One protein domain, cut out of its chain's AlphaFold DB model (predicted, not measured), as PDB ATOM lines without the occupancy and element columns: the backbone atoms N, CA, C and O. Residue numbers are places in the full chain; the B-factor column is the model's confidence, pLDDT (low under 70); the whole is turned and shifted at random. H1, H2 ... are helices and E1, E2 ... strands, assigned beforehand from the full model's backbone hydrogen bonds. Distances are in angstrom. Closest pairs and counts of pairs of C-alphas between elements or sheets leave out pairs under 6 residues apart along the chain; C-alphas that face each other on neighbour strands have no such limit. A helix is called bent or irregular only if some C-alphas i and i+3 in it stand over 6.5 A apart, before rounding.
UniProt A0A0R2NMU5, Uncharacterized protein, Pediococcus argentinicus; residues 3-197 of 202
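What this domain is: This is residues 3 to 197 of the 202 residues of an uncharacterized protein of Pediococcus argentinicus (UniProt A0A0R2NMU5). A twisted parallel sheet of five short strands is the core, with helices H1 and H4 over one face and H2 and H3 over the other; H5 packs alongside H4. From H6 onward the printed part swings round the rim in a wide arc of helices, H6, H7 and H8, until H9 comes back to H2. The 195 printed residues run E1 H1 E2 H2 E3 H3 E4 H4 E5 H5 H6 H7 H8 H9, nine named helices and five named strands, with sheet order E2 E1 E3 E5 E4. The class is mixed, helices and strands; the whole is compact, with a radius of gyration of the C-alphas of 16.2 A and spans of 50 by 43 by 30 A.

Where its parts are: E1, residues 3 to 5, begins with C-alpha 3 at (159.670, 146.668, 114.668). H1, residues 9 to 29, is 27.5 A long and irregular, with C-alphas 10 and 13 7.9 A apart, and has a kink of 57 degrees near residue 16. E2 is residues 32 to 35, H2 48 to 60, E3 66 to 71 (17.0 A), H3 75 to 83, E4 89 to 91, H4 95 to 105 and E5 109 to 113. H5, residues 122 to 137, measures 23.0 A. H6, residues 144 to 163, is 28.8 A long and irregular, with C-alphas 145 and 148 8.3 A apart. H7 is residues 168 to 173, H8 177 to 184, and H9 187 to 196, ending with C-alpha 196 at (155.093, 148.131, 127.987).

How they stand to each other: Along the sheet, N 34 and O 3 of E2 and E1 are 2.9 A apart, N 68 and O 4 of E3 and E1 2.8 A, N 110 and O 67 of E5 and E3 2.9 A, and N 90 and O 109 of E4 and E5 2.9 A, within hydrogen-bond range. The arrangement is three layers, a sheet with helices on both of its faces: H1 and H4 are on one face at heights over the sheet of 7.2 A and 9.0 A, H2 and H3 on the opposite face at 9.2 A and 7.8 A. E1, H1, E2 and E4, H4, E5 are strand-helix-strand units, parallel neighbour strands joined through a helix; E2, H2, E3 and E3, H3, E4 are split ones, with another strand between; the four crossovers are right-handed. H5 only grazes the sheet and touches H4 at a shallow tilt of 31 degrees, closest at the C-alphas of Tyr 95 and Gly 132, 4.2 A. H6 touches H4 with residues 150 to 154 alone, closest at the C-alphas of Asn 105 and Ala 154, 5.2 A. H9 touches H2, closest at the C-alphas of Leu 58 and Val 193, 6.3 A; H7 and H8 are close to H2 but not clearly touching. O i to N i+4 pairs are within hydrogen-bond range throughout H2, H3, H4, H5, H7, H8 and H9, in 12 of 17 in H1 and 14 of 16 in H6.

The domain as a whole: The C-alphas of Glu 43 and Lys 145, the two farthest apart, are 51.2 A apart. The printed part has no cut, the link E2 to H2 is long, residues 173 to 178 stand free, and no printed residue is under 70 in pLDDT.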
ATOM      1  N   VAL A   3     159.035 147.738 115.438       98.81
ATOM      2  CA  VAL A   3     159.670 146.668 114.668       98.81
ATOM      3  C   VAL A   3     160.863 146.141 115.446       98.81
ATOM      4  O   VAL A   3     161.823 146.870 115.683       98.81
ATOM      5  N   ALA A   4     160.806 144.869 115.822       98.88
ATOM      6  CA  ALA A   4     161.886 144.186 116.516       98.88
ATOM      7  C   ALA A   4     162.780 143.407 115.546       98.88
ATOM      8  O   ALA A   4     162.274 142.704 114.676       98.88
ATOM      9  N   LEU A   5     164.097 143.467 115.735       98.88
ATOM     10  CA  LEU A   5     165.052 142.502 115.191       98.88
ATOM     11  C   LEU A   5     165.389 141.476 116.276       98.88
ATOM     12  O   LEU A   5     165.863 141.854 117.347       98.88
ATOM     13  N   LEU A   6     165.154 140.195 115.988       98.50
ATOM     14  CA  LEU A   6     165.572 139.088 116.847       98.50
ATOM     15  C   LEU A   6     165.964 137.863 116.011       98.50
ATOM     16  O   LEU A   6     165.116 137.224 115.385       98.50
ATOM     17  N   THR A   7     167.249 137.520 115.999       97.81
ATOM     18  CA  THR A   7     167.823 136.421 115.200       97.81
ATOM     19  C   THR A   7     168.498 135.373 116.082       97.81
ATOM     20  O   THR A   7     168.861 135.649 117.222       97.81
ATOM     21  N   GLY A   8     168.674 134.150 115.568       94.56
ATOM     22  CA  GLY A   8     169.408 133.111 116.300       94.56
ATOM     23  C   GLY A   8     170.906 133.422 116.411       94.56
ATOM     24  O   GLY A   8     171.509 133.923 115.461       94.56
ATOM     25  N   SER A   9     171.540 133.039 117.522       95.31
ATOM     26  CA  SER A   9     172.937 133.380 117.839       95.31
ATOM     27  C   SER A   9     173.978 132.861 116.848       95.31
ATOM     28  O   SER A   9     175.098 133.348 116.843       95.31
ATOM     29  N   THR A  10     173.644 131.922 115.957       94.62
ATOM     30  CA  THR A  10     174.556 131.543 114.860       94.62
ATOM     31  C   THR A  10     174.753 132.664 113.833       94.62
ATOM     32  O   THR A  10     175.625 132.557 112.975       94.62
ATOM     33  N   GLN A  11     173.932 133.716 113.891       96.31
ATOM     34  CA  GLN A  11     173.951 134.871 112.991       96.31
ATOM     35  C   GLN A  11     174.289 136.183 113.717       96.31
ATOM     36  O   GLN A  11     174.113 137.250 113.130       96.31
ATOM     37  N   SER A  12     174.772 136.124 114.963       96.50
ATOM     38  CA  SER A  12     175.057 137.303 115.794       96.50
ATOM     39  C   SER A  12     176.059 138.266 115.145       96.50
ATOM     40  O   SER A  12     175.832 139.474 115.158       96.50
ATOM     41  N   SER A  13     177.057 137.744 114.424       96.19
ATOM     42  CA  SER A  13     178.045 138.548 113.683       96.19
ATOM     43  C   SER A  13     177.454 139.430 112.574       96.19
ATOM     44  O   SER A  13     178.141 140.285 112.021       96.19
ATOM     45  N   LYS A  14     176.179 139.230 112.216       97.12
ATOM     46  CA  LYS A  14     175.461 140.036 111.216       97.12
ATOM     47  C   LYS A  14     174.584 141.111 111.841       97.12
ATOM     48  O   LYS A  14     174.083 141.960 111.108       97.12
ATOM     49  N   ASN A  15     174.393 141.091 113.161       97.94
ATOM     50  CA  ASN A  15     173.470 141.987 113.848       97.94
ATOM     51  C   ASN A  15     173.765 143.460 113.547       97.94
ATOM     52  O   ASN A  15     172.844 144.189 113.195       97.94
ATOM     53  N   GLU A  16     175.035 143.873 113.566       97.50
ATOM     54  CA  GLU A  16     175.427 145.252 113.257       97.50
ATOM     55  C   GLU A  16     174.995 145.676 111.842       97.50
ATOM     56  O   GLU A  16     174.372 146.723 111.658       97.50
ATOM     57  N   SER A  17     175.248 144.830 110.838       97.25
ATOM     58  CA  SER A  17     174.873 145.108 109.444       97.25
ATOM     59  C   SER A  17     173.354 145.180 109.261       97.25
ATOM     60  O   SER A  17     172.851 146.074 108.581       97.25
ATOM     61  N   LEU A  18     172.612 144.265 109.894       98.44
ATOM     62  CA  LEU A  18     171.147 144.251 109.868       98.44
ATOM     63  C   LEU A  18     170.564 145.487 110.566       98.44
ATOM     64  O   LEU A  18     169.678 146.145 110.024       98.44
ATOM     65  N   SER A  19     171.097 145.817 111.743       98.44
ATOM     66  CA  SER A  19     170.697 146.957 112.568       98.44
ATOM     67  C   SER A  19     170.908 148.278 111.836       98.44
ATOM     68  O   SER A  19     170.015 149.123 111.830       98.44
ATOM     69  N   LYS A  20     172.036 148.435 111.132       98.62
ATOM     70  CA  LYS A  20     172.311 149.619 110.310       98.62
ATOM     71  C   LYS A  20     171.250 149.815 109.225       98.62
ATOM     72  O   LYS A  20     170.724 150.914 109.077       98.62
ATOM     73  N   VAL A  21     170.913 148.749 108.496       98.75
ATOM     74  CA  VAL A  21     169.880 148.796 107.449       98.75
ATOM     75  C   VAL A  21     168.509 149.124 108.040       98.75
ATOM     76  O   VAL A  21     167.809 149.988 107.517       98.75
ATOM     77  N   LEU A  22     168.113 148.456 109.124       98.75
ATOM     78  CA  LEU A  22     166.799 148.669 109.733       98.75
ATOM     79  C   LEU A  22     166.675 150.046 110.391       98.75
ATOM     80  O   LEU A  22     165.606 150.638 110.306       98.75
ATOM     81  N   THR A  23     167.755 150.590 110.953       98.75
ATOM     82  CA  THR A  23     167.800 151.977 111.445       98.75
ATOM     83  C   THR A  23     167.538 152.967 110.313       98.75
ATOM     84  O   THR A  23     166.648 153.802 110.433       98.75
ATOM     85  N   GLU A  24     168.221 152.830 109.174       98.62
ATOM     86  CA  GLU A  24     167.999 153.709 108.016       98.62
ATOM     87  C   GLU A  24     166.548 153.632 107.495       98.62
ATOM     88  O   GLU A  24     165.910 154.641 107.182       98.62
ATOM     89  N   LEU A  25     165.989 152.420 107.426       98.69
ATOM     90  CA  LEU A  25     164.599 152.230 107.015       98.69
ATOM     91  C   LEU A  25     163.612 152.757 108.063       98.69
ATOM     92  O   LEU A  25     162.545 153.235 107.688       98.69
ATOM     93  N   SER A  26     163.963 152.729 109.349       98.56
ATOM     94  CA  SER A  26     163.118 153.258 110.426       98.56
ATOM     95  C   SER A  26     162.875 154.756 110.285       98.56
ATOM     96  O   SER A  26     161.751 155.217 110.478       98.56
ATOM     97  N   GLU A  27     163.892 155.495 109.837       97.62
ATOM     98  CA  GLU A  27     163.788 156.920 109.535       97.62
ATOM     99  C   GLU A  27     162.906 157.155 108.304       97.62
ATOM    100  O   GLU A  27     162.021 158.008 108.333       97.62
ATOM    101  N   SER A  28     163.105 156.352 107.253       97.56
ATOM    102  CA  SER A  28     162.400 156.487 105.969       97.56
ATOM    103  C   SER A  28     160.913 156.119 106.046       97.56
ATOM    104  O   SER A  28     160.085 156.744 105.392       97.56
ATOM    105  N   TYR A  29     160.570 155.099 106.836       98.12
ATOM    106  CA  TYR A  29     159.208 154.565 106.968       98.12
ATOM    107  C   TYR A  29     158.544 154.923 108.307       98.12
ATOM    108  O   TYR A  29     157.422 154.489 108.571       98.12
ATOM    109  N   HIS A  30     159.218 155.716 109.145       97.75
ATOM    110  CA  HIS A  30     158.721 156.240 110.420       97.75
ATOM    111  C   HIS A  30     158.222 155.153 111.395       97.75
ATOM    112  O   HIS A  30     157.119 155.237 111.949       97.75
ATOM    113  N   PHE A  31     159.035 154.116 111.614       98.25
ATOM    114  CA  PHE A  31     158.776 153.083 112.624       98.25
ATOM    115  C   PHE A  31     159.777 153.150 113.786       98.25
ATOM    116  O   PHE A  31     160.906 153.588 113.620       98.25
ATOM    117  N   GLU A  32     159.370 152.702 114.974       98.50
ATOM    118  CA  GLU A  32     160.266 152.521 116.124       98.50
ATOM    119  C   GLU A  32     161.050 151.222 115.917       98.50
ATOM    120  O   GLU A  32     160.453 150.143 115.873       98.50
ATOM    121  N   PHE A  33     162.368 151.322 115.748       98.69
ATOM    122  CA  PHE A  33     163.241 150.161 115.606       98.69
ATOM    123  C   PHE A  33     163.786 149.706 116.964       98.69
ATOM    124  O   PHE A  33     164.316 150.507 117.731       98.69
ATOM    125  N   LEU A  34     163.675 148.407 117.239       98.69
ATOM    126  CA  LEU A  34     164.127 147.762 118.466       98.69
ATOM    127  C   LEU A  34     165.040 146.596 118.095       98.69
ATOM    128  O   LEU A  34     164.636 145.694 117.363       98.69
ATOM    129  N   ASN A  35     166.268 146.585 118.595       98.62
ATOM    130  CA  ASN A  35     167.202 145.494 118.346       98.62
ATOM    131  C   ASN A  35     167.359 144.659 119.617       98.62
ATOM    132  O   ASN A  35     167.927 145.138 120.592       98.62
ATOM    133  N   PHE A  36     166.867 143.421 119.585       98.50
ATOM    134  CA  PHE A  36     167.008 142.446 120.670       98.50
ATOM    135  C   PHE A  36     168.057 141.377 120.342       98.50
ATOM    136  O   PHE A  36     168.124 140.345 121.007       98.50
ATOM    137  N   GLY A  37     168.879 141.596 119.316       95.25
ATOM    138  CA  GLY A  37     169.970 140.700 118.970       95.25
ATOM    139  C   GLY A  37     169.593 139.617 117.946       95.25
ATOM    140  O   GLY A  37     168.710 139.791 117.110       95.25
ATOM    141  N   ALA A  38     170.277 138.477 117.922       94.00
ATOM    142  CA  ALA A  38     171.355 138.108 118.837       94.00
ATOM    143  C   ALA A  38     172.553 139.072 118.780       94.00
ATOM    144  O   ALA A  38     172.887 139.580 117.708       94.00
ATOM    145  N   PHE A  39     173.206 139.289 119.920       96.44
ATOM    146  CA  PHE A  39     174.445 140.065 120.025       96.44
ATOM    147  C   PHE A  39     175.628 139.130 120.296       96.44
ATOM    148  O   PHE A  39     175.496 138.130 121.000       96.44
ATOM    149  N   ASP A  40     176.812 139.449 119.763       92.50
ATOM    150  CA  ASP A  40     178.011 138.623 119.985       92.50
ATOM    151  C   ASP A  40     178.410 138.554 121.469       92.50
ATOM    152  O   ASP A  40     178.930 137.529 121.915       92.50
ATOM    153  N   SER A  41     178.103 139.605 122.238       93.19
ATOM    154  CA  SER A  41     178.366 139.727 123.677       93.19
ATOM    155  C   SER A  41     177.423 138.918 124.571       93.19
ATOM    156  O   SER A  41     177.601 138.920 125.785       93.19
ATOM    157  N   GLU A  42     176.392 138.270 124.023       93.56
ATOM    158  CA  GLU A  42     175.505 137.421 124.819       93.56
ATOM    159  C   GLU A  42     176.224 136.130 125.214       93.56
ATOM    160  O   GLU A  42     176.611 135.339 124.346       93.56
ATOM    161  N   GLU A  43     176.362 135.896 126.520       93.62
ATOM    162  CA  GLU A  43     176.878 134.633 127.065       93.62
ATOM    163  C   GLU A  43     175.947 133.469 126.694       93.62
ATOM    164  O   GLU A  43     176.370 132.448 126.141       93.62
ATOM    165  N   THR A  44     174.644 133.661 126.904       96.25
ATOM    166  CA  THR A  44     173.614 132.679 126.567       96.25
ATOM    167  C   THR A  44     173.321 132.698 125.076       96.25
ATOM    168  O   THR A  44     172.995 133.727 124.487       96.25
ATOM    169  N   LYS A  45     173.411 131.526 124.439       96.69
ATOM    170  CA  LYS A  45     173.123 131.368 123.010       96.69
ATOM    171  C   LYS A  45     171.678 130.934 122.784       96.69
ATOM    172  O   LYS A  45     171.251 129.877 123.257       96.69
ATOM    173  N   TYR A  46     170.954 131.704 121.985       97.44
ATOM    174  CA  TYR A  46     169.560 131.481 121.617       97.44
ATOM    175  C   TYR A  46     169.478 130.903 120.207       97.44
ATOM    176  O   TYR A  46     169.987 131.469 119.240       97.44
ATOM    177  N   ASN A  47     168.848 129.743 120.067       97.06
ATOM    178  CA  ASN A  47     168.613 129.146 118.759       97.06
ATOM    179  C   ASN A  47     167.328 129.720 118.118       97.06
ATOM    180  O   ASN A  47     166.656 130.602 118.658       97.06
ATOM    181  N   TYR A  48     166.983 129.234 116.927       97.31
ATOM    182  CA  TYR A  48     165.805 129.715 116.200       97.31
ATOM    183  C   TYR A  48     164.465 129.331 116.871       97.31
ATOM    184  O   TYR A  48     163.455 129.970 116.603       97.31
ATOM    185  N   LEU A  49     164.441 128.318 117.750       97.94
ATOM    186  CA  LEU A  49     163.265 127.967 118.559       97.94
ATOM    187  C   LEU A  49     163.099 128.954 119.717       97.94
ATOM    188  O   LEU A  49     162.009 129.478 119.930       97.94
ATOM    189  N   ASP A  50     164.194 129.255 120.421       98.00
ATOM    190  CA  ASP A  50     164.184 130.196 121.547       98.00
ATOM    191  C   ASP A  50     163.732 131.588 121.084       98.00
ATOM    192  O   ASP A  50     162.841 132.207 121.665       98.00
ATOM    193  N   THR A  51     164.300 132.057 119.971       98.12
ATOM    194  CA  THR A  51     163.954 133.357 119.379       98.12
ATOM    195  C   THR A  51     162.520 133.412 118.865       98.12
ATOM    196  O   THR A  51     161.909 134.477 118.930       98.12
ATOM    197  N   ALA A  52     161.935 132.295 118.422       98.62
ATOM    198  CA  ALA A  52     160.514 132.230 118.091       98.62
ATOM    199  C   ALA A  52     159.629 132.452 119.324       98.62
ATOM    200  O   ALA A  52     158.680 133.234 119.259       98.62
ATOM    201  N   ILE A  53     159.960 131.829 120.460       98.38
ATOM    202  CA  ILE A  53     159.210 132.000 121.713       98.38
ATOM    203  C   ILE A  53     159.348 133.439 122.227       98.38
ATOM    204  O   ILE A  53     158.339 134.070 122.531       98.38
ATOM    205  N   LEU A  54     160.563 133.998 122.242       98.44
ATOM    206  CA  LEU A  54     160.813 135.402 122.606       98.44
ATOM    207  C   LEU A  54     160.057 136.381 121.690       98.44
ATOM    208  O   LEU A  54     159.442 137.336 122.162       98.44
ATOM    209  N   SER A  55     160.020 136.111 120.382       98.62
ATOM    210  CA  SER A  55     159.202 136.877 119.427       98.62
ATOM    211  C   SER A  55     157.712 136.774 119.758       98.62
ATOM    212  O   SER A  55     156.976 137.755 119.655       98.62
ATOM    213  N   GLY A  56     157.271 135.595 120.202       98.06
ATOM    214  CA  GLY A  56     155.926 135.354 120.712       98.06
ATOM    215  C   GLY A  56     155.598 136.200 121.931       98.06
ATOM    216  O   GLY A  56     154.507 136.763 121.964       98.06
ATOM    217  N   MET A  57     156.531 136.363 122.874       97.69
ATOM    218  CA  MET A  57     156.354 137.261 124.023       97.69
ATOM    219  C   MET A  57     156.130 138.700 123.560       97.69
ATOM    220  O   MET A  57     155.159 139.341 123.961       97.69
ATOM    221  N   LEU A  58     156.998 139.202 122.675       98.44
ATOM    222  CA  LEU A  58     156.936 140.573 122.166       98.44
ATOM    223  C   LEU A  58     155.621 140.859 121.419       98.44
ATOM    224  O   LEU A  58     155.005 141.904 121.634       98.44
ATOM    225  N   LEU A  59     155.176 139.925 120.572       98.31
ATOM    226  CA  LEU A  59     153.963 140.073 119.762       98.31
ATOM    227  C   LEU A  59     152.677 139.851 120.576       98.31
ATOM    228  O   LEU A  59     151.757 140.660 120.482       98.31
ATOM    229  N   ASN A  60     152.595 138.797 121.399       97.06
ATOM    230  CA  ASN A  60     151.384 138.501 122.183       97.06
ATOM    231  C   ASN A  60     151.160 139.499 123.326       97.06
ATOM    232  O   ASN A  60     150.016 139.734 123.705       97.06
ATOM    233  N   SER A  61     152.222 140.112 123.855       96.88
ATOM    234  CA  SER A  61     152.090 141.215 124.818       96.88
ATOM    235  C   SER A  61     151.616 142.522 124.178       96.88
ATOM    236  O   SER A  61     151.233 143.445 124.898       96.88
ATOM    237  N   GLY A  62     151.652 142.614 122.843       96.56
ATOM    238  CA  GLY A  62     151.408 143.848 122.102       96.56
ATOM    239  C   GLY A  62     152.531 144.875 122.262       96.56
ATOM    240  O   GLY A  62     152.307 146.057 121.995       96.56
ATOM    241  N   SER A  63     153.720 144.460 122.714       97.38
ATOM    242  CA  SER A  63     154.874 145.346 122.922       97.38
ATOM    243  C   SER A  63     155.525 145.757 121.603       97.38
ATOM    244  O   SER A  63     156.043 146.869 121.507       97.38
ATOM    245  N   VAL A  64     155.438 144.905 120.578       98.56
ATOM    246  CA  VAL A  64     155.857 145.200 119.200       98.56
ATOM    247  C   VAL A  64     154.768 144.794 118.209       98.56
ATOM    248  O   VAL A  64     153.891 143.997 118.537       98.56
ATOM    249  N   ASP A  65     154.832 145.334 116.994       98.56
ATOM    250  CA  ASP A  65     153.846 145.075 115.938       98.56
ATOM    251  C   ASP A  65     154.387 144.112 114.862       98.56
ATOM    252  O   ASP A  65     153.616 143.421 114.195       98.56
ATOM    253  N   LEU A  66     155.713 144.069 114.688       98.88
ATOM    254  CA  LEU A  66     156.403 143.255 113.689       98.88
ATOM    255  C   LEU A  66     157.733 142.734 114.240       98.88
ATOM    256  O   LEU A  66     158.478 143.481 114.875       98.88
ATOM    257  N   VAL A  67     158.063 141.481 113.931       98.94
ATOM    258  CA  VAL A  67     159.393 140.911 114.183       98.94
ATOM    259  C   VAL A  67     160.091 140.559 112.870       98.94
ATOM    260  O   VAL A  67     159.579 139.786 112.064       98.94
ATOM    261  N   ILE A  68     161.295 141.086 112.670       98.88
ATOM    262  CA  ILE A  68     162.244 140.635 111.654       98.88
ATOM    263  C   ILE A  68     163.170 139.611 112.303       98.88
ATOM    264  O   ILE A  68     163.793 139.871 113.334       98.88
ATOM    265  N   THR A  69     163.255 138.431 111.705       98.75
ATOM    266  CA  THR A  69     164.030 137.310 112.237       98.75
ATOM    267  C   THR A  69     164.813 136.606 111.134       98.75
ATOM    268  O   THR A  69     164.737 136.946 109.951       98.75
ATOM    269  N   GLY A  70     165.589 135.600 111.512       97.38
ATOM    270  CA  GLY A  70     166.349 134.801 110.574       97.38
ATOM    271  C   GLY A  70     167.284 133.816 111.258       97.38
ATOM    272  O   GLY A  70     167.707 133.976 112.403       97.38
ATOM    273  N   CYS A  71     167.635 132.793 110.493       95.31
ATOM    274  CA  CYS A  71     168.711 131.853 110.786       95.31
ATOM    275  C   CYS A  71     169.502 131.621 109.491       95.31
ATOM    276  O   CYS A  71     169.256 132.310 108.500       95.31
ATOM    277  N   SER A  72     170.423 130.654 109.454       95.19
ATOM    278  CA  SER A  72     171.272 130.419 108.277       95.19
ATOM    279  C   SER A  72     170.473 130.345 106.968       95.19
ATOM    280  O   SER A  72     170.728 131.109 106.047       95.19
ATOM    281  N   SER A  73     169.449 129.496 106.880       95.50
ATOM    282  CA  SER A  73     168.577 129.429 105.696       95.50
ATOM    283  C   SER A  73     167.286 130.241 105.830       95.50
ATOM    284  O   SER A  73     166.492 130.263 104.900       95.50
ATOM    285  N   GLY A  74     167.015 130.842 106.992       96.44
ATOM    286  CA  GLY A  74     165.734 131.483 107.318       96.44
ATOM    287  C   GLY A  74     164.571 130.505 107.554       96.44
ATOM    288  O   GLY A  74     163.728 130.770 108.408       96.44
ATOM    289  N   MET A  75     164.564 129.339 106.897       96.81
ATOM    290  CA  MET A  75     163.479 128.348 106.971       96.81
ATOM    291  C   MET A  75     163.212 127.838 108.392       96.81
ATOM    292  O   MET A  75     162.061 127.738 108.802       96.81
ATOM    293  N   GLY A  76     164.265 127.549 109.167       97.69
ATOM    294  CA  GLY A  76     164.099 127.094 110.554       97.69
ATOM    295  C   GLY A  76     163.368 128.128 111.415       97.69
ATOM    296  O   GLY A  76     162.455 127.775 112.154       97.69
ATOM    297  N   SER A  77     163.706 129.412 111.245       98.12
ATOM    298  CA  SER A  77     163.024 130.506 111.951       98.12
ATOM    299  C   SER A  77     161.580 130.638 111.474       98.12
ATOM    300  O   SER A  77     160.669 130.686 112.288       98.12
ATOM    301  N   GLN A  78     161.330 130.591 110.162       98.38
ATOM    302  CA  GLN A  78     159.964 130.631 109.630       98.38
ATOM    303  C   GLN A  78     159.077 129.520 110.222       98.38
ATOM    304  O   GLN A  78     157.943 129.788 110.625       98.38
ATOM    305  N   LEU A  79     159.576 128.282 110.277       98.56
ATOM    306  CA  LEU A  79     158.840 127.140 110.828       98.56
ATOM    307  C   LEU A  79     158.595 127.296 112.333       98.56
ATOM    308  O   LEU A  79     157.472 127.093 112.798       98.56
ATOM    309  N   ALA A  80     159.622 127.692 113.086       98.56
ATOM    310  CA  ALA A  80     159.516 127.887 114.526       98.56
ATOM    311  C   ALA A  80     158.535 129.009 114.877       98.56
ATOM    312  O   ALA A  80     157.599 128.780 115.639       98.56
ATOM    313  N   HIS A  81     158.661 130.186 114.257       98.62
ATOM    314  CA  HIS A  81     157.742 131.306 114.468       98.62
ATOM    315  C   HIS A  81     156.305 130.936 114.097       98.62
ATOM    316  O   HIS A  81     155.392 131.214 114.868       98.62
ATOM    317  N   ASN A  82     156.072 130.230 112.985       98.50
ATOM    318  CA  ASN A  82     154.719 129.767 112.653       98.50
ATOM    319  C   ASN A  82     154.177 128.692 113.611       98.50
ATOM    320  O   ASN A  82     152.966 128.474 113.630       98.50
ATOM    321  N   SER A  83     155.023 128.071 114.434       97.69
ATOM    322  CA  SER A  83     154.607 127.126 115.478       97.69
ATOM    323  C   SER A  83     154.186 127.821 116.779       97.69
ATOM    324  O   SER A  83     153.513 127.208 117.601       97.69
ATOM    325  N   VAL A  84     154.487 129.113 116.944       98.25
ATOM    326  CA  VAL A  84     154.095 129.909 118.116       98.25
ATOM    327  C   VAL A  84     152.691 130.514 117.918       98.25
ATOM    328  O   VAL A  84     152.391 131.025 116.822       98.25
ATOM    329  N   PRO A  85     151.799 130.464 118.930       97.88
ATOM    330  CA  PRO A  85     150.507 131.139 118.912       97.88
ATOM    331  C   PRO A  85     150.646 132.642 118.666       97.88
ATOM    332  O   PRO A  85     151.523 133.302 119.219       97.88
ATOM    333  N   GLY A  86     149.774 133.190 117.821       96.81
ATOM    334  CA  GLY A  86     149.741 134.629 117.533       96.81
ATOM    335  C   GLY A  86     150.768 135.130 116.509       96.81
ATOM    336  O   GLY A  86     150.711 136.303 116.148       96.81
ATOM    337  N   ILE A  87     151.657 134.277 115.979       98.56
ATOM    338  CA  ILE A  87     152.662 134.691 114.980       98.56
ATOM    339  C   ILE A  87     152.366 134.132 113.584       98.56
ATOM    340  O   ILE A  87     152.423 132.924 113.365       98.56
ATOM    341  N   LEU A  88     152.131 135.002 112.604       98.56
ATOM    342  CA  LEU A  88     152.097 134.638 111.187       98.56
ATOM    343  C   LEU A  88     153.402 135.093 110.527       98.56
ATOM    344  O   LEU A  88     153.582 136.284 110.260       98.56
ATOM    345  N   CYS A  89     154.309 134.141 110.293       98.81
ATOM    346  CA  CYS A  89     155.663 134.421 109.824       98.81
ATOM    347  C   CYS A  89     155.823 134.139 108.325       98.81
ATOM    348  O   CYS A  89     155.698 132.997 107.873       98.81
ATOM    349  N   GLY A  90     156.115 135.188 107.563       98.62
ATOM    350  CA  GLY A  90     156.503 135.090 106.162       98.62
ATOM    351  C   GLY A  90     157.968 134.702 105.993       98.62
ATOM    352  O   GLY A  90     158.753 134.711 106.941       98.62
ATOM    353  N   TYR A  91     158.338 134.392 104.758       98.38
ATOM    354  CA  TYR A  91     159.720 134.209 104.334       98.38
ATOM    355  C   TYR A  91     159.870 134.753 102.919       98.38
ATOM    356  O   TYR A  91     158.990 134.544 102.083       98.38
ATOM    357  N   GLY A  92     160.981 135.430 102.655       95.94
ATOM    358  CA  GLY A  92     161.287 135.968 101.338       95.94
ATOM    359  C   GLY A  92     162.715 136.489 101.257       95.94
ATOM    360  O   GLY A  92     163.386 136.711 102.266       95.94
ATOM    361  N   ARG A  93     163.186 136.646 100.026       96.31
ATOM    362  CA  ARG A  93     164.558 137.009  99.652       96.31
ATOM    363  C   ARG A  93     164.610 138.108  98.591       96.31
ATOM    364  O   ARG A  93     165.706 138.436  98.129       96.31
ATOM    365  N   SER A  94     163.456 138.613  98.164       97.94
ATOM    366  CA  SER A  94     163.329 139.705  97.206       97.94
ATOM    367  C   SER A  94     162.316 140.744  97.674       97.94
ATOM    368  O   SER A  94     161.481 140.488  98.548       97.94
ATOM    369  N   TYR A  95     162.381 141.917  97.048       98.69
ATOM    370  CA  TYR A  95     161.409 142.987  97.231       98.69
ATOM    371  C   TYR A  95     159.972 142.486  97.025       98.69
ATOM    372  O   TYR A  95     159.107 142.716  97.864       98.69
ATOM    373  N   GLU A  96     159.715 141.762  95.933       98.56
ATOM    374  CA  GLU A  96     158.379 141.307  95.542       98.56
ATOM    375  C   GLU A  96     157.813 140.291  96.530       98.56
ATOM    376  O   GLU A  96     156.647 140.390  96.902       98.56
ATOM    377  N   GLU A  97     158.624 139.332  96.982       98.50
ATOM    378  CA  GLU A  97     158.190 138.330  97.961       98.50
ATOM    379  C   GLU A  97     157.777 138.996  99.282       98.50
ATOM    380  O   GLU A  97     156.720 138.682  99.835       98.50
ATOM    381  N   ALA A  98     158.568 139.962  99.760       98.75
ATOM    382  CA  ALA A  98     158.274 140.699 100.983       98.75
ATOM    383  C   ALA A  98     157.063 141.639 100.833       98.75
ATOM    384  O   ALA A  98     156.196 141.672 101.709       98.75
ATOM    385  N   ASN A  99     156.962 142.346  99.705       98.69
ATOM    386  CA  ASN A  99     155.843 143.236  99.393       98.69
ATOM    387  C   ASN A  99     154.520 142.470  99.281       98.69
ATOM    388  O   ASN A  99     153.502 142.869  99.846       98.69
ATOM    389  N   LEU A 100     154.524 141.333  98.583       98.50
ATOM    390  CA  LEU A 100     153.330 140.511  98.430       98.50
ATOM    391  C   LEU A 100     152.934 139.842  99.746       98.50
ATOM    392  O   LEU A 100     151.739 139.747 100.016       98.50
ATOM    393  N   PHE A 101     153.889 139.439 100.589       98.69
ATOM    394  CA  PHE A 101     153.583 138.890 101.911       98.69
ATOM    395  C   PHE A 101     152.755 139.863 102.762       98.69
ATOM    396  O   PHE A 101     151.722 139.477 103.314       98.69
ATOM    397  N   THR A 102     153.145 141.135 102.851       97.88
ATOM    398  CA  THR A 102     152.412 142.105 103.681       97.88
ATOM    399  C   THR A 102     151.063 142.468 103.072       97.88
ATOM    400  O   THR A 102     150.066 142.521 103.787       97.88
ATOM    401  N   ARG A 103     150.986 142.592 101.743       97.88
ATOM    402  CA  ARG A 103     149.749 142.942 101.026       97.88
ATOM    403  C   ARG A 103     148.735 141.801 100.927       97.88
ATOM    404  O   ARG A 103     147.539 142.064 100.817       97.88
ATOM    405  N   ILE A 104     149.185 140.546 100.917       98.00
ATOM    406  CA  ILE A 104     148.321 139.364 100.758       98.00
ATOM    407  C   ILE A 104     148.064 138.673 102.093       98.00
ATOM    408  O   ILE A 104     146.927 138.303 102.361       98.00
ATOM    409  N   ASN A 105     149.092 138.464 102.915       97.81
ATOM    410  CA  ASN A 105     148.989 137.654 104.129       97.81
ATOM    411  C   ASN A 105     148.849 138.499 105.399       97.81
ATOM    412  O   ASN A 105     148.311 138.004 106.389       97.81
ATOM    413  N   GLN A 106     149.313 139.756 105.379       95.50
ATOM    414  CA  GLN A 106     149.241 140.688 106.513       95.50
ATOM    415  C   GLN A 106     149.750 140.056 107.820       95.50
ATOM    416  O   GLN A 106     149.074 140.105 108.856       95.50
ATOM    417  N   GLY A 107     150.894 139.373 107.736       97.75
ATOM    418  CA  GLY A 107     151.542 138.746 108.884       97.75
ATOM    419  C   GLY A 107     152.340 139.738 109.731       97.75
ATOM    420  O   GLY A 107     152.531 140.892 109.355       97.75
ATOM    421  N   ASN A 108     152.797 139.267 110.887       98.69
ATOM    422  CA  ASN A 108     153.461 140.063 111.928       98.69
ATOM    423  C   ASN A 108     154.879 139.562 112.257       98.69
ATOM    424  O   ASN A 108     155.493 139.995 113.230       98.69
ATOM    425  N   SER A 109     155.421 138.659 111.442       98.81
ATOM    426  CA  SER A 109     156.819 138.244 111.509       98.81
ATOM    427  C   SER A 109     157.354 137.961 110.107       98.81
ATOM    428  O   SER A 109     156.607 137.519 109.233       98.81
ATOM    429  N   PHE A 110     158.644 138.191 109.881       98.81
ATOM    430  CA  PHE A 110     159.286 137.930 108.596       98.81
ATOM    431  C   PHE A 110     160.681 137.334 108.786       98.81
ATOM    432  O   PHE A 110     161.549 137.948 109.406       98.81
ATOM    433  N   ALA A 111     160.891 136.130 108.256       98.62
ATOM    434  CA  ALA A 111     162.168 135.433 108.297       98.62
ATOM    435  C   ALA A 111     162.980 135.678 107.018       98.62
ATOM    436  O   ALA A 111     162.490 135.463 105.910       98.62
ATOM    437  N   TYR A 112     164.252 136.046 107.178       98.44
ATOM    438  CA  TYR A 112     165.207 136.214 106.080       98.44
ATOM    439  C   TYR A 112     166.378 135.213 106.207       98.44
ATOM    440  O   TYR A 112     166.787 134.885 107.328       98.44
ATOM    441  N   PRO A 113     166.936 134.685 105.098       97.38
ATOM    442  CA  PRO A 113     168.121 133.828 105.136       97.38
ATOM    443  C   PRO A 113     169.388 134.636 105.419       97.38
ATOM    444  O   PRO A 113     169.849 135.423 104.598       97.38
ATOM    445  N   LEU A 114     169.986 134.414 106.583       96.75
ATOM    446  CA  LEU A 114     171.153 135.172 107.036       96.75
ATOM    447  C   LEU A 114     172.484 134.461 106.772       96.75
ATOM    448  O   LEU A 114     173.533 135.042 106.988       96.75
ATOM    449  N   GLY A 115     172.486 133.214 106.315       93.88
ATOM    450  CA  GLY A 115     173.698 132.466 105.962       93.88
ATOM    451  C   GLY A 115     173.725 132.031 104.500       93.88
ATOM    452  O   GLY A 115     174.740 132.179 103.827       93.88
ATOM    453  N   LEU A 116     172.605 131.512 103.996       92.44
ATOM    454  CA  LEU A 116     172.468 131.091 102.608       92.44
ATOM    455  C   LEU A 116     172.484 132.319 101.690       92.44
ATOM    456  O   LEU A 116     171.654 133.208 101.847       92.44
ATOM    457  N   GLU A 117     173.416 132.343 100.734       89.25
ATOM    458  CA  GLU A 117     173.640 133.472  99.814       89.25
ATOM    459  C   GLU A 117     173.989 134.806 100.515       89.25
ATOM    460  O   GLU A 117     173.856 135.875  99.918       89.25
ATOM    461  N   TRP A 118     174.476 134.771 101.761       93.56
ATOM    462  CA  TRP A 118     174.952 135.970 102.458       93.56
ATOM    463  C   TRP A 118     176.428 136.246 102.123       93.56
ATOM    464  O   TRP A 118     177.333 135.874 102.871       93.56
ATOM    465  N   GLY A 119     176.660 136.848 100.953       93.94
ATOM    466  CA  GLY A 119     177.981 137.221 100.436       93.94
ATOM    467  C   GLY A 119     178.147 138.727 100.205       93.94
ATOM    468  O   GLY A 119     177.565 139.550 100.906       93.94
ATOM    469  N   TRP A 120     178.954 139.094  99.209       95.19
ATOM    470  CA  TRP A 120     179.190 140.495  98.853       95.19
ATOM    471  C   TRP A 120     177.890 141.187  98.411       95.19
ATOM    472  O   TRP A 120     177.185 140.678  97.538       95.19
ATOM    473  N   GLY A 121     177.562 142.324  99.030       94.62
ATOM    474  CA  GLY A 121     176.323 143.064  98.771       94.62
ATOM    475  C   GLY A 121     175.062 142.430  99.374       94.62
ATOM    476  O   GLY A 121     173.950 142.832  99.022       94.62
ATOM    477  N   ALA A 122     175.189 141.444 100.271       96.75
ATOM    478  CA  ALA A 122     174.038 140.818 100.924       96.75
ATOM    479  C   ALA A 122     173.199 141.820 101.730       96.75
ATOM    480  O   ALA A 122     171.974 141.717 101.748       96.75
ATOM    481  N   GLU A 123     173.829 142.827 102.331       96.62
ATOM    482  CA  GLU A 123     173.171 143.929 103.030       96.62
ATOM    483  C   GLU A 123     172.329 144.809 102.091       96.62
ATOM    484  O   GLU A 123     171.263 145.278 102.486       96.62
ATOM    485  N   ILE A 124     172.743 144.967 100.827       98.00
ATOM    486  CA  ILE A 124     171.970 145.683  99.798       98.00
ATOM    487  C   ILE A 124     170.718 144.874  99.438       98.00
ATOM    488  O   ILE A 124     169.616 145.422  99.382       98.00
ATOM    489  N   LYS A 125     170.864 143.553  99.251       98.00
ATOM    490  CA  LYS A 125     169.731 142.645  98.992       98.00
ATOM    491  C   LYS A 125     168.768 142.586 100.181       98.00
ATOM    492  O   LYS A 125     167.553 142.647  99.989       98.00
ATOM    493  N   PHE A 126     169.299 142.528 101.402       98.50
ATOM    494  CA  PHE A 126     168.509 142.592 102.629       98.50
ATOM    495  C   PHE A 126     167.730 143.907 102.702       98.50
ATOM    496  O   PHE A 126     166.513 143.876 102.864       98.50
ATOM    497  N   LYS A 127     168.391 145.050 102.474       98.75
ATOM    498  CA  LYS A 127     167.740 146.366 102.425       98.75
ATOM    499  C   LYS A 127     166.613 146.419 101.398       98.75
ATOM    500  O   LYS A 127     165.514 146.822 101.754       98.75
ATOM    501  N   SER A 128     166.850 145.960 100.169       98.69
ATOM    502  CA  SER A 128     165.819 145.910  99.121       98.69
ATOM    503  C   SER A 128     164.628 145.029  99.517       98.69
ATOM    504  O   SER A 128     163.475 145.413  99.330       98.69
ATOM    505  N   THR A 129     164.887 143.881 100.144       98.81
ATOM    506  CA  THR A 129     163.827 142.995 100.647       98.81
ATOM    507  C   THR A 129     163.015 143.674 101.755       98.81
ATOM    508  O   THR A 129     161.787 143.641 101.731       98.81
ATOM    509  N   MET A 130     163.680 144.337 102.707       98.81
ATOM    510  CA  MET A 130     163.007 145.069 103.784       98.81
ATOM    511  C   MET A 130     162.219 146.277 103.256       98.81
ATOM    512  O   MET A 130     161.112 146.518 103.725       98.81
ATOM    513  N   GLN A 131     162.723 146.995 102.246       98.81
ATOM    514  CA  GLN A 131     161.959 148.041 101.555       98.81
ATOM    515  C   GLN A 131     160.660 147.477 100.976       98.81
ATOM    516  O   GLN A 131     159.600 148.033 101.233       98.81
ATOM    517  N   GLY A 132     160.718 146.325 100.300       98.81
ATOM    518  CA  GLY A 132     159.520 145.647  99.800       98.81
ATOM    519  C   GLY A 132     158.514 145.338 100.902       98.81
ATOM    520  O   GLY A 132     157.325 145.616 100.742       98.81
ATOM    521  N   LEU A 133     158.996 144.835 102.044       98.75
ATOM    522  CA  LEU A 133     158.174 144.564 103.224       98.75
ATOM    523  C   LEU A 133     157.423 145.822 103.691       98.75
ATOM    524  O   LEU A 133     156.198 145.790 103.830       98.75
ATOM    525  N   PHE A 134     158.153 146.922 103.911       98.62
ATOM    526  CA  PHE A 134     157.606 148.167 104.453       98.62
ATOM    527  C   PHE A 134     156.740 148.935 103.452       98.62
ATOM    528  O   PHE A 134     155.678 149.422 103.839       98.62
ATOM    529  N   ASP A 135     157.109 148.954 102.170       98.56
ATOM    530  CA  ASP A 135     156.254 149.461 101.094       98.56
ATOM    531  C   ASP A 135     154.920 148.719 101.066       98.56
ATOM    532  O   ASP A 135     153.854 149.325 100.952       98.56
ATOM    533  N   GLY A 136     154.954 147.392 101.199       98.00
ATOM    534  CA  GLY A 136     153.741 146.592 101.143       98.00
ATOM    535  C   GLY A 136     152.780 146.871 102.306       98.00
ATOM    536  O   GLY A 136     151.570 146.826 102.101       98.00
ATOM    537  N   PHE A 137     153.278 147.262 103.488       96.94
ATOM    538  CA  PHE A 137     152.422 147.721 104.593       96.94
ATOM    539  C   PHE A 137     151.701 149.048 104.305       96.94
ATOM    540  O   PHE A 137     150.692 149.336 104.948       96.94
ATOM    541  N   GLN A 138     152.192 149.849 103.358       96.56
ATOM    542  CA  GLN A 138     151.593 151.130 102.964       96.56
ATOM    543  C   GLN A 138     150.716 151.022 101.703       96.56
ATOM    544  O   GLN A 138     150.112 152.007 101.281       96.56
ATOM    545  N   GLN A 139     150.634 149.838 101.090       96.69
ATOM    546  CA  GLN A 139     149.953 149.610  99.816       96.69
ATOM    547  C   GLN A 139     148.675 148.777  99.973       96.69
ATOM    548  O   GLN A 139     148.542 147.940 100.862       96.69
ATOM    549  N   ASP A 140     147.741 148.949  99.035       95.62
ATOM    550  CA  ASP A 140     146.532 148.125  98.965       95.62
ATOM    551  C   ASP A 140     146.849 146.647  98.682       95.62
ATOM    552  O   ASP A 140     147.812 146.362  97.962       95.62
ATOM    553  N   PRO A 141     146.006 145.694  99.130       96.62
ATOM    554  CA  PRO A 141     146.150 144.282  98.789       96.62
ATOM    555  C   PRO A 141     146.333 144.020  97.291       96.62
ATOM    556  O   PRO A 141     145.757 144.707  96.445       96.62
ATOM    557  N   TYR A 142     147.140 143.010  96.956       96.94
ATOM    558  CA  TYR A 142     147.499 142.707  95.570       96.94
ATOM    559  C   TYR A 142     146.824 141.427  95.030       96.94
ATOM    560  O   TYR A 142     146.844 140.388  95.699       96.94
ATOM    561  N   PRO A 143     146.296 141.447  93.789       96.94
ATOM    562  CA  PRO A 143     146.055 142.642  92.979       96.94
ATOM    563  C   PRO A 143     144.883 143.458  93.548       96.94
ATOM    564  O   PRO A 143     143.960 142.893  94.132       96.94
ATOM    565  N   ALA A 144     144.882 144.775  93.313       95.50
ATOM    566  CA  ALA A 144     143.891 145.694  93.889       95.50
ATOM    567  C   ALA A 144     142.434 145.305  93.572       95.50
ATOM    568  O   ALA A 144     141.557 145.421  94.425       95.50
ATOM    569  N   LYS A 145     142.184 144.756  92.373       97.06
ATOM    570  CA  LYS A 145     140.859 144.268  91.950       97.06
ATOM    571  C   LYS A 145     140.284 143.154  92.834       97.06
ATOM    572  O   LYS A 145     139.078 142.951  92.839       97.06
ATOM    573  N   ASP A 146     141.136 142.445  93.575       96.69
ATOM    574  CA  ASP A 146     140.756 141.313  94.420       96.69
ATOM    575  C   ASP A 146     140.838 141.657  95.923       96.69
ATOM    576  O   ASP A 146     140.828 140.744  96.753       96.69
ATOM    577  N   LYS A 147     140.928 142.948  96.288       96.19
ATOM    578  CA  LYS A 147     141.185 143.425  97.661       96.19
ATOM    579  C   LYS A 147     140.290 142.775  98.715       96.19
ATOM    580  O   LYS A 147     140.797 142.234  99.695       96.19
ATOM    581  N   GLU A 148     138.978 142.764  98.496       96.56
ATOM    582  CA  GLU A 148     138.018 142.190  99.447       96.56
ATOM    583  C   GLU A 148     138.193 140.678  99.624       96.56
ATOM    584  O   GLU A 148     138.093 140.160 100.734       96.56
ATOM    585  N   ARG A 149     138.475 139.946  98.537       97.12
ATOM    586  CA  ARG A 149     138.757 138.507  98.617       97.12
ATOM    587  C   ARG A 149     140.061 138.263  99.374       97.12
ATOM    588  O   ARG A 149     140.085 137.421 100.259       97.12
ATOM    589  N   LYS A 150     141.121 139.021  99.069       96.69
ATOM    590  CA  LYS A 150     142.426 138.885  99.732       96.69
ATOM    591  C   LYS A 150     142.347 139.151 101.233       96.69
ATOM    592  O   LYS A 150     142.919 138.379 101.993       96.69
ATOM    593  N   GLN A 151     141.594 140.168 101.652       95.81
ATOM    594  CA  GLN A 151     141.368 140.424 103.074       95.81
ATOM    595  C   GLN A 151     140.650 139.247 103.747       95.81
ATOM    596  O   GLN A 151     141.125 138.744 104.760       95.81
ATOM    597  N   ARG A 152     139.555 138.752 103.147       97.81
ATOM    598  CA  ARG A 152     138.811 137.601 103.687       97.81
ATOM    599  C   ARG A 152     139.674 136.345 103.807       97.81
ATOM    600  O   ARG A 152     139.599 135.665 104.825       97.81
ATOM    601  N   ASP A 153     140.500 136.053 102.804       97.75
ATOM    602  CA  ASP A 153     141.394 134.890 102.821       97.75
ATOM    603  C   ASP A 153     142.482 135.030 103.906       97.75
ATOM    604  O   ASP A 153     142.788 134.063 104.607       97.75
ATOM    605  N   ALA A 154     143.043 136.233 104.087       97.31
ATOM    606  CA  ALA A 154     144.028 136.513 105.136       97.31
ATOM    607  C   ALA A 154     143.429 136.366 106.545       97.31
ATOM    608  O   ALA A 154     144.041 135.754 107.424       97.31
ATOM    609  N   ASP A 155     142.214 136.875 106.751       97.62
ATOM    610  CA  ASP A 155     141.500 136.758 108.024       97.62
ATOM    611  C   ASP A 155     141.123 135.298 108.317       97.62
ATOM    612  O   ASP A 155     141.297 134.821 109.443       97.62
ATOM    613  N   ALA A 156     140.693 134.548 107.294       98.06
ATOM    614  CA  ALA A 156     140.422 133.118 107.407       98.06
ATOM    615  C   ALA A 156     141.683 132.324 107.784       98.06
ATOM    616  O   ALA A 156     141.619 131.468 108.666       98.06
ATOM    617  N   LEU A 157     142.843 132.640 107.196       97.56
ATOM    618  CA  LEU A 157     144.120 132.021 107.563       97.56
ATOM    619  C   LEU A 157     144.487 132.295 109.030       97.56
ATOM    620  O   LEU A 157     144.872 131.373 109.754       97.56
ATOM    621  N   LYS A 158     144.337 133.543 109.490       97.31
ATOM    622  CA  LYS A 158     144.583 133.920 110.894       97.31
ATOM    623  C   LYS A 158     143.650 133.161 111.844       97.31
ATOM    624  O   LYS A 158     144.103 132.677 112.881       97.31
ATOM    625  N   LEU A 159     142.379 132.994 111.471       97.56
ATOM    626  CA  LEU A 159     141.408 132.211 112.237       97.56
ATOM    627  C   LEU A 159     141.756 130.715 112.261       97.56
ATOM    628  O   LEU A 159     141.750 130.111 113.330       97.56
ATOM    629  N   MET A 160     142.107 130.122 111.115       97.31
ATOM    630  CA  MET A 160     142.543 128.723 111.036       97.31
ATOM    631  C   MET A 160     143.748 128.471 111.937       97.31
ATOM    632  O   MET A 160     143.756 127.517 112.711       97.31
ATOM    633  N   LYS A 161     144.750 129.353 111.883       96.00
ATOM    634  CA  LYS A 161     145.933 129.253 112.735       96.00
ATOM    635  C   LYS A 161     145.562 129.353 114.218       96.00
ATOM    636  O   LYS A 161     146.004 128.516 114.996       96.00
ATOM    637  N   LYS A 162     144.719 130.320 114.601       95.88
ATOM    638  CA  LYS A 162     144.227 130.461 115.982       95.88
ATOM    639  C   LYS A 162     143.511 129.196 116.472       95.88
ATOM    640  O   LYS A 162     143.716 128.804 117.611       95.88
ATOM    641  N   ASN A 163     142.697 128.565 115.629       97.06
ATOM    642  CA  ASN A 163     141.938 127.364 115.995       97.06
ATOM    643  C   ASN A 163     142.805 126.098 116.079       97.06
ATOM    644  O   ASN A 163     142.451 125.166 116.793       97.06
ATOM    645  N   ASN A 164     143.929 126.062 115.359       96.38
ATOM    646  CA  ASN A 164     144.836 124.912 115.305       96.38
ATOM    647  C   ASN A 164     145.975 124.976 116.335       96.38
ATOM    648  O   ASN A 164     146.846 124.108 116.336       96.38
ATOM    649  N   GLN A 165     146.013 126.008 117.178       96.44
ATOM    650  CA  GLN A 165     147.063 126.212 118.169       96.44
ATOM    651  C   GLN A 165     146.464 126.381 119.561       96.44
ATOM    652  O   GLN A 165     145.376 126.929 119.730       96.44
ATOM    653  N   VAL A 166     147.205 125.932 120.574       97.12
ATOM    654  CA  VAL A 166     146.893 126.265 121.966       97.12
ATOM    655  C   VAL A 166     147.052 127.770 122.201       97.12
ATOM    656  O   VAL A 166     147.661 128.486 121.402       97.12
ATOM    657  N   SER A 167     146.506 128.271 123.309       96.19
ATOM    658  CA  SER A 167     146.723 129.667 123.697       96.19
ATOM    659  C   SER A 167     148.204 129.933 123.995       96.19
ATOM    660  O   SER A 167     148.930 129.019 124.388       96.19
ATOM    661  N   TRP A 168     148.643 131.190 123.864       95.31
ATOM    662  CA  TRP A 168     149.987 131.604 124.288       95.31
ATOM    663  C   TRP A 168     150.283 131.164 125.730       95.31
ATOM    664  O   TRP A 168     151.300 130.530 125.981       95.31
ATOM    665  N   LYS A 169     149.348 131.423 126.655       94.75
ATOM    666  CA  LYS A 169     149.474 131.044 128.067       94.75
ATOM    667  C   LYS A 169     149.720 129.541 128.238       94.75
ATOM    668  O   LYS A 169     150.678 129.160 128.896       94.75
ATOM    669  N   THR A 170     148.903 128.710 127.592       96.56
ATOM    670  CA  THR A 170     149.042 127.246 127.643       96.56
ATOM    671  C   THR A 170     150.393 126.792 127.092       96.56
ATOM    672  O   THR A 170     151.064 125.982 127.717       96.56
ATOM    673  N   MET A 171     150.835 127.354 125.959       96.19
ATOM    674  CA  MET A 171     152.147 127.022 125.395       96.19
ATOM    675  C   MET A 171     153.289 127.323 126.378       96.19
ATOM    676  O   MET A 171     154.213 126.523 126.491       96.19
ATOM    677  N   VAL A 172     153.247 128.469 127.070       94.44
ATOM    678  CA  VAL A 172     154.287 128.858 128.039       94.44
ATOM    679  C   VAL A 172     154.260 127.985 129.296       94.44
ATOM    680  O   VAL A 172     155.321 127.614 129.806       94.44
ATOM    681  N   GLU A 173     153.070 127.616 129.777       94.94
ATOM    682  CA  GLU A 173     152.893 126.685 130.902       94.94
ATOM    683  C   GLU A 173     153.511 125.305 130.599       94.94
ATOM    684  O   GLU A 173     154.149 124.717 131.475       94.94
ATOM    685  N   ASP A 174     153.442 124.854 129.343       96.25
ATOM    686  CA  ASP A 174     153.988 123.568 128.884       96.25
ATOM    687  C   ASP A 174     155.511 123.566 128.633       96.25
ATOM    688  O   ASP A 174     156.098 122.502 128.418       96.25
ATOM    689  N   LEU A 175     156.186 124.723 128.666       96.25
ATOM    690  CA  LEU A 175     157.649 124.773 128.530       96.25
ATOM    691  C   LEU A 175     158.338 124.008 129.670       96.25
ATOM    692  O   LEU A 175     157.853 123.954 130.801       96.25
ATOM    693  N   SER A 176     159.514 123.436 129.411       96.75
ATOM    694  CA  SER A 176     160.318 122.850 130.484       96.75
ATOM    695  C   SER A 176     160.885 123.940 131.403       96.75
ATOM    696  O   SER A 176     161.039 125.101 131.015       96.75
ATOM    697  N   THR A 177     161.239 123.569 132.635       95.56
ATOM    698  CA  THR A 177     161.926 124.479 133.568       95.56
ATOM    699  C   THR A 177     163.223 125.027 132.971       95.56
ATOM    700  O   THR A 177     163.516 126.207 133.131       95.56
ATOM    701  N   GLU A 178     163.963 124.200 132.233       96.25
ATOM    702  CA  GLU A 178     165.210 124.582 131.560       96.25
ATOM    703  C   GLU A 178     164.960 125.588 130.431       96.25
ATOM    704  O   GLU A 178     165.677 126.579 130.317       96.25
ATOM    705  N   GLN A 179     163.911 125.375 129.624       96.25
ATOM    706  CA  GLN A 179     163.517 126.317 128.576       96.25
ATOM    707  C   GLN A 179     163.117 127.666 129.174       96.25
ATOM    708  O   GLN A 179     163.589 128.698 128.705       96.25
ATOM    709  N   ARG A 180     162.286 127.669 130.226       95.62
ATOM    710  CA  ARG A 180     161.883 128.907 130.906       95.62
ATOM    711  C   ARG A 180     163.080 129.646 131.489       95.62
ATOM    712  O   ARG A 180     163.232 130.822 131.186       95.62
ATOM    713  N   ALA A 181     163.941 128.953 132.238       95.69
ATOM    714  CA  ALA A 181     165.138 129.546 132.833       95.69
ATOM    715  C   ALA A 181     166.018 130.216 131.769       95.69
ATOM    716  O   ALA A 181     166.343 131.395 131.890       95.69
ATOM    717  N   LYS A 182     166.293 129.505 130.671       97.19
ATOM    718  CA  LYS A 182     167.065 130.042 129.549       97.19
ATOM    719  C   LYS A 182     166.416 131.283 128.932       97.19
ATOM    720  O   LYS A 182     167.100 132.259 128.654       97.19
ATOM    721  N   LEU A 183     165.108 131.254 128.675       96.81
ATOM    722  CA  LEU A 183     164.403 132.375 128.044       96.81
ATOM    723  C   LEU A 183     164.355 133.609 128.954       96.81
ATOM    724  O   LEU A 183     164.445 134.727 128.455       96.81
ATOM    725  N   THR A 184     164.263 133.416 130.273       94.94
ATOM    726  CA  THR A 184     164.271 134.518 131.246       94.94
ATOM    727  C   THR A 184     165.624 135.211 131.390       94.94
ATOM    728  O   THR A 184     165.662 136.324 131.894       94.94
ATOM    729  N   GLU A 185     166.721 134.620 130.903       96.19
ATOM    730  CA  GLU A 185     168.029 135.294 130.850       96.19
ATOM    731  C   GLU A 185     168.084 136.401 129.780       96.19
ATOM    732  O   GLU A 185     168.988 137.241 129.797       96.19
ATOM    733  N   LYS A 186     167.111 136.449 128.858       96.56
ATOM    734  CA  LYS A 186     166.977 137.502 127.842       96.56
ATOM    735  C   LYS A 186     166.351 138.770 128.446       96.56
ATOM    736  O   LYS A 186     165.260 139.188 128.055       96.56
ATOM    737  N   ASN A 187     167.031 139.358 129.432       94.38
ATOM    738  CA  ASN A 187     166.513 140.458 130.257       94.38
ATOM    739  C   ASN A 187     166.035 141.660 129.435       94.38
ATOM    740  O   ASN A 187     165.011 142.244 129.762       94.38
ATOM    741  N   ASP A 188     166.710 141.992 128.334       96.12
ATOM    742  CA  ASP A 188     166.308 143.085 127.443       96.12
ATOM    743  C   ASP A 188     164.899 142.882 126.857       96.12
ATOM    744  O   ASP A 188     164.116 143.829 126.790       96.12
ATOM    745  N   VAL A 189     164.534 141.647 126.495       97.06
ATOM    746  CA  VAL A 189     163.168 141.311 126.055       97.06
ATOM    747  C   VAL A 189     162.191 141.339 127.232       97.06
ATOM    748  O   VAL A 189     161.118 141.934 127.114       97.06
ATOM    749  N   ILE A 190     162.549 140.711 128.356       95.06
ATOM    750  CA  ILE A 190     161.670 140.598 129.532       95.06
ATOM    751  C   ILE A 190     161.322 141.981 130.091       95.06
ATOM    752  O   ILE A 190     160.143 142.307 130.248       95.06
ATOM    753  N   GLU A 191     162.329 142.818 130.330       95.06
ATOM    754  CA  GLU A 191     162.160 144.173 130.847       95.06
ATOM    755  C   GLU A 191     161.366 145.044 129.871       95.06
ATOM    756  O   GLU A 191     160.471 145.780 130.292       95.06
ATOM    757  N   TYR A 192     161.628 144.947 128.561       96.44
ATOM    758  CA  TYR A 192     160.871 145.712 127.568       96.44
ATOM    759  C   TYR A 192     159.380 145.357 127.595       96.44
ATOM    760  O   TYR A 192     158.531 146.253 127.621       96.44
ATOM    761  N   VAL A 193     159.054 144.062 127.635       95.81
ATOM    762  CA  VAL A 193     157.664 143.594 127.700       95.81
ATOM    763  C   VAL A 193     156.988 144.043 128.994       95.81
ATOM    764  O   VAL A 193     155.889 144.591 128.938       95.81
ATOM    765  N   GLN A 194     157.642 143.884 130.146       93.06
ATOM    766  CA  GLN A 194     157.086 144.293 131.440       93.06
ATOM    767  C   GLN A 194     156.848 145.807 131.516       93.06
ATOM    768  O   GLN A 194     155.811 146.247 132.014       93.06
ATOM    769  N   ASN A 195     157.761 146.610 130.963       92.38
ATOM    770  CA  ASN A 195     157.620 148.064 130.919       92.38
ATOM    771  C   ASN A 195     156.467 148.520 130.012       92.38
ATOM    772  O   ASN A 195     155.826 149.534 130.292       92.38
ATOM    773  N   LYS A 196     156.187 147.799 128.918       90.81
ATOM    774  CA  LYS A 196     155.093 148.131 127.987       90.81
ATOM    775  C   LYS A 196     153.745 147.559 128.417       90.81
ATOM    776  O   LYS A 196     152.715 148.174 128.141       90.81
ATOM    777  N   ASN A 197     153.738 146.405 129.074       87.56
ATOM    778  CA  ASN A 197     152.537 145.721 129.522       87.56
ATOM    779  C   ASN A 197     152.800 144.996 130.849       87.56
ATOM    780  O   ASN A 197     153.062 143.797 130.880       87.56
TER     781      ASN A 197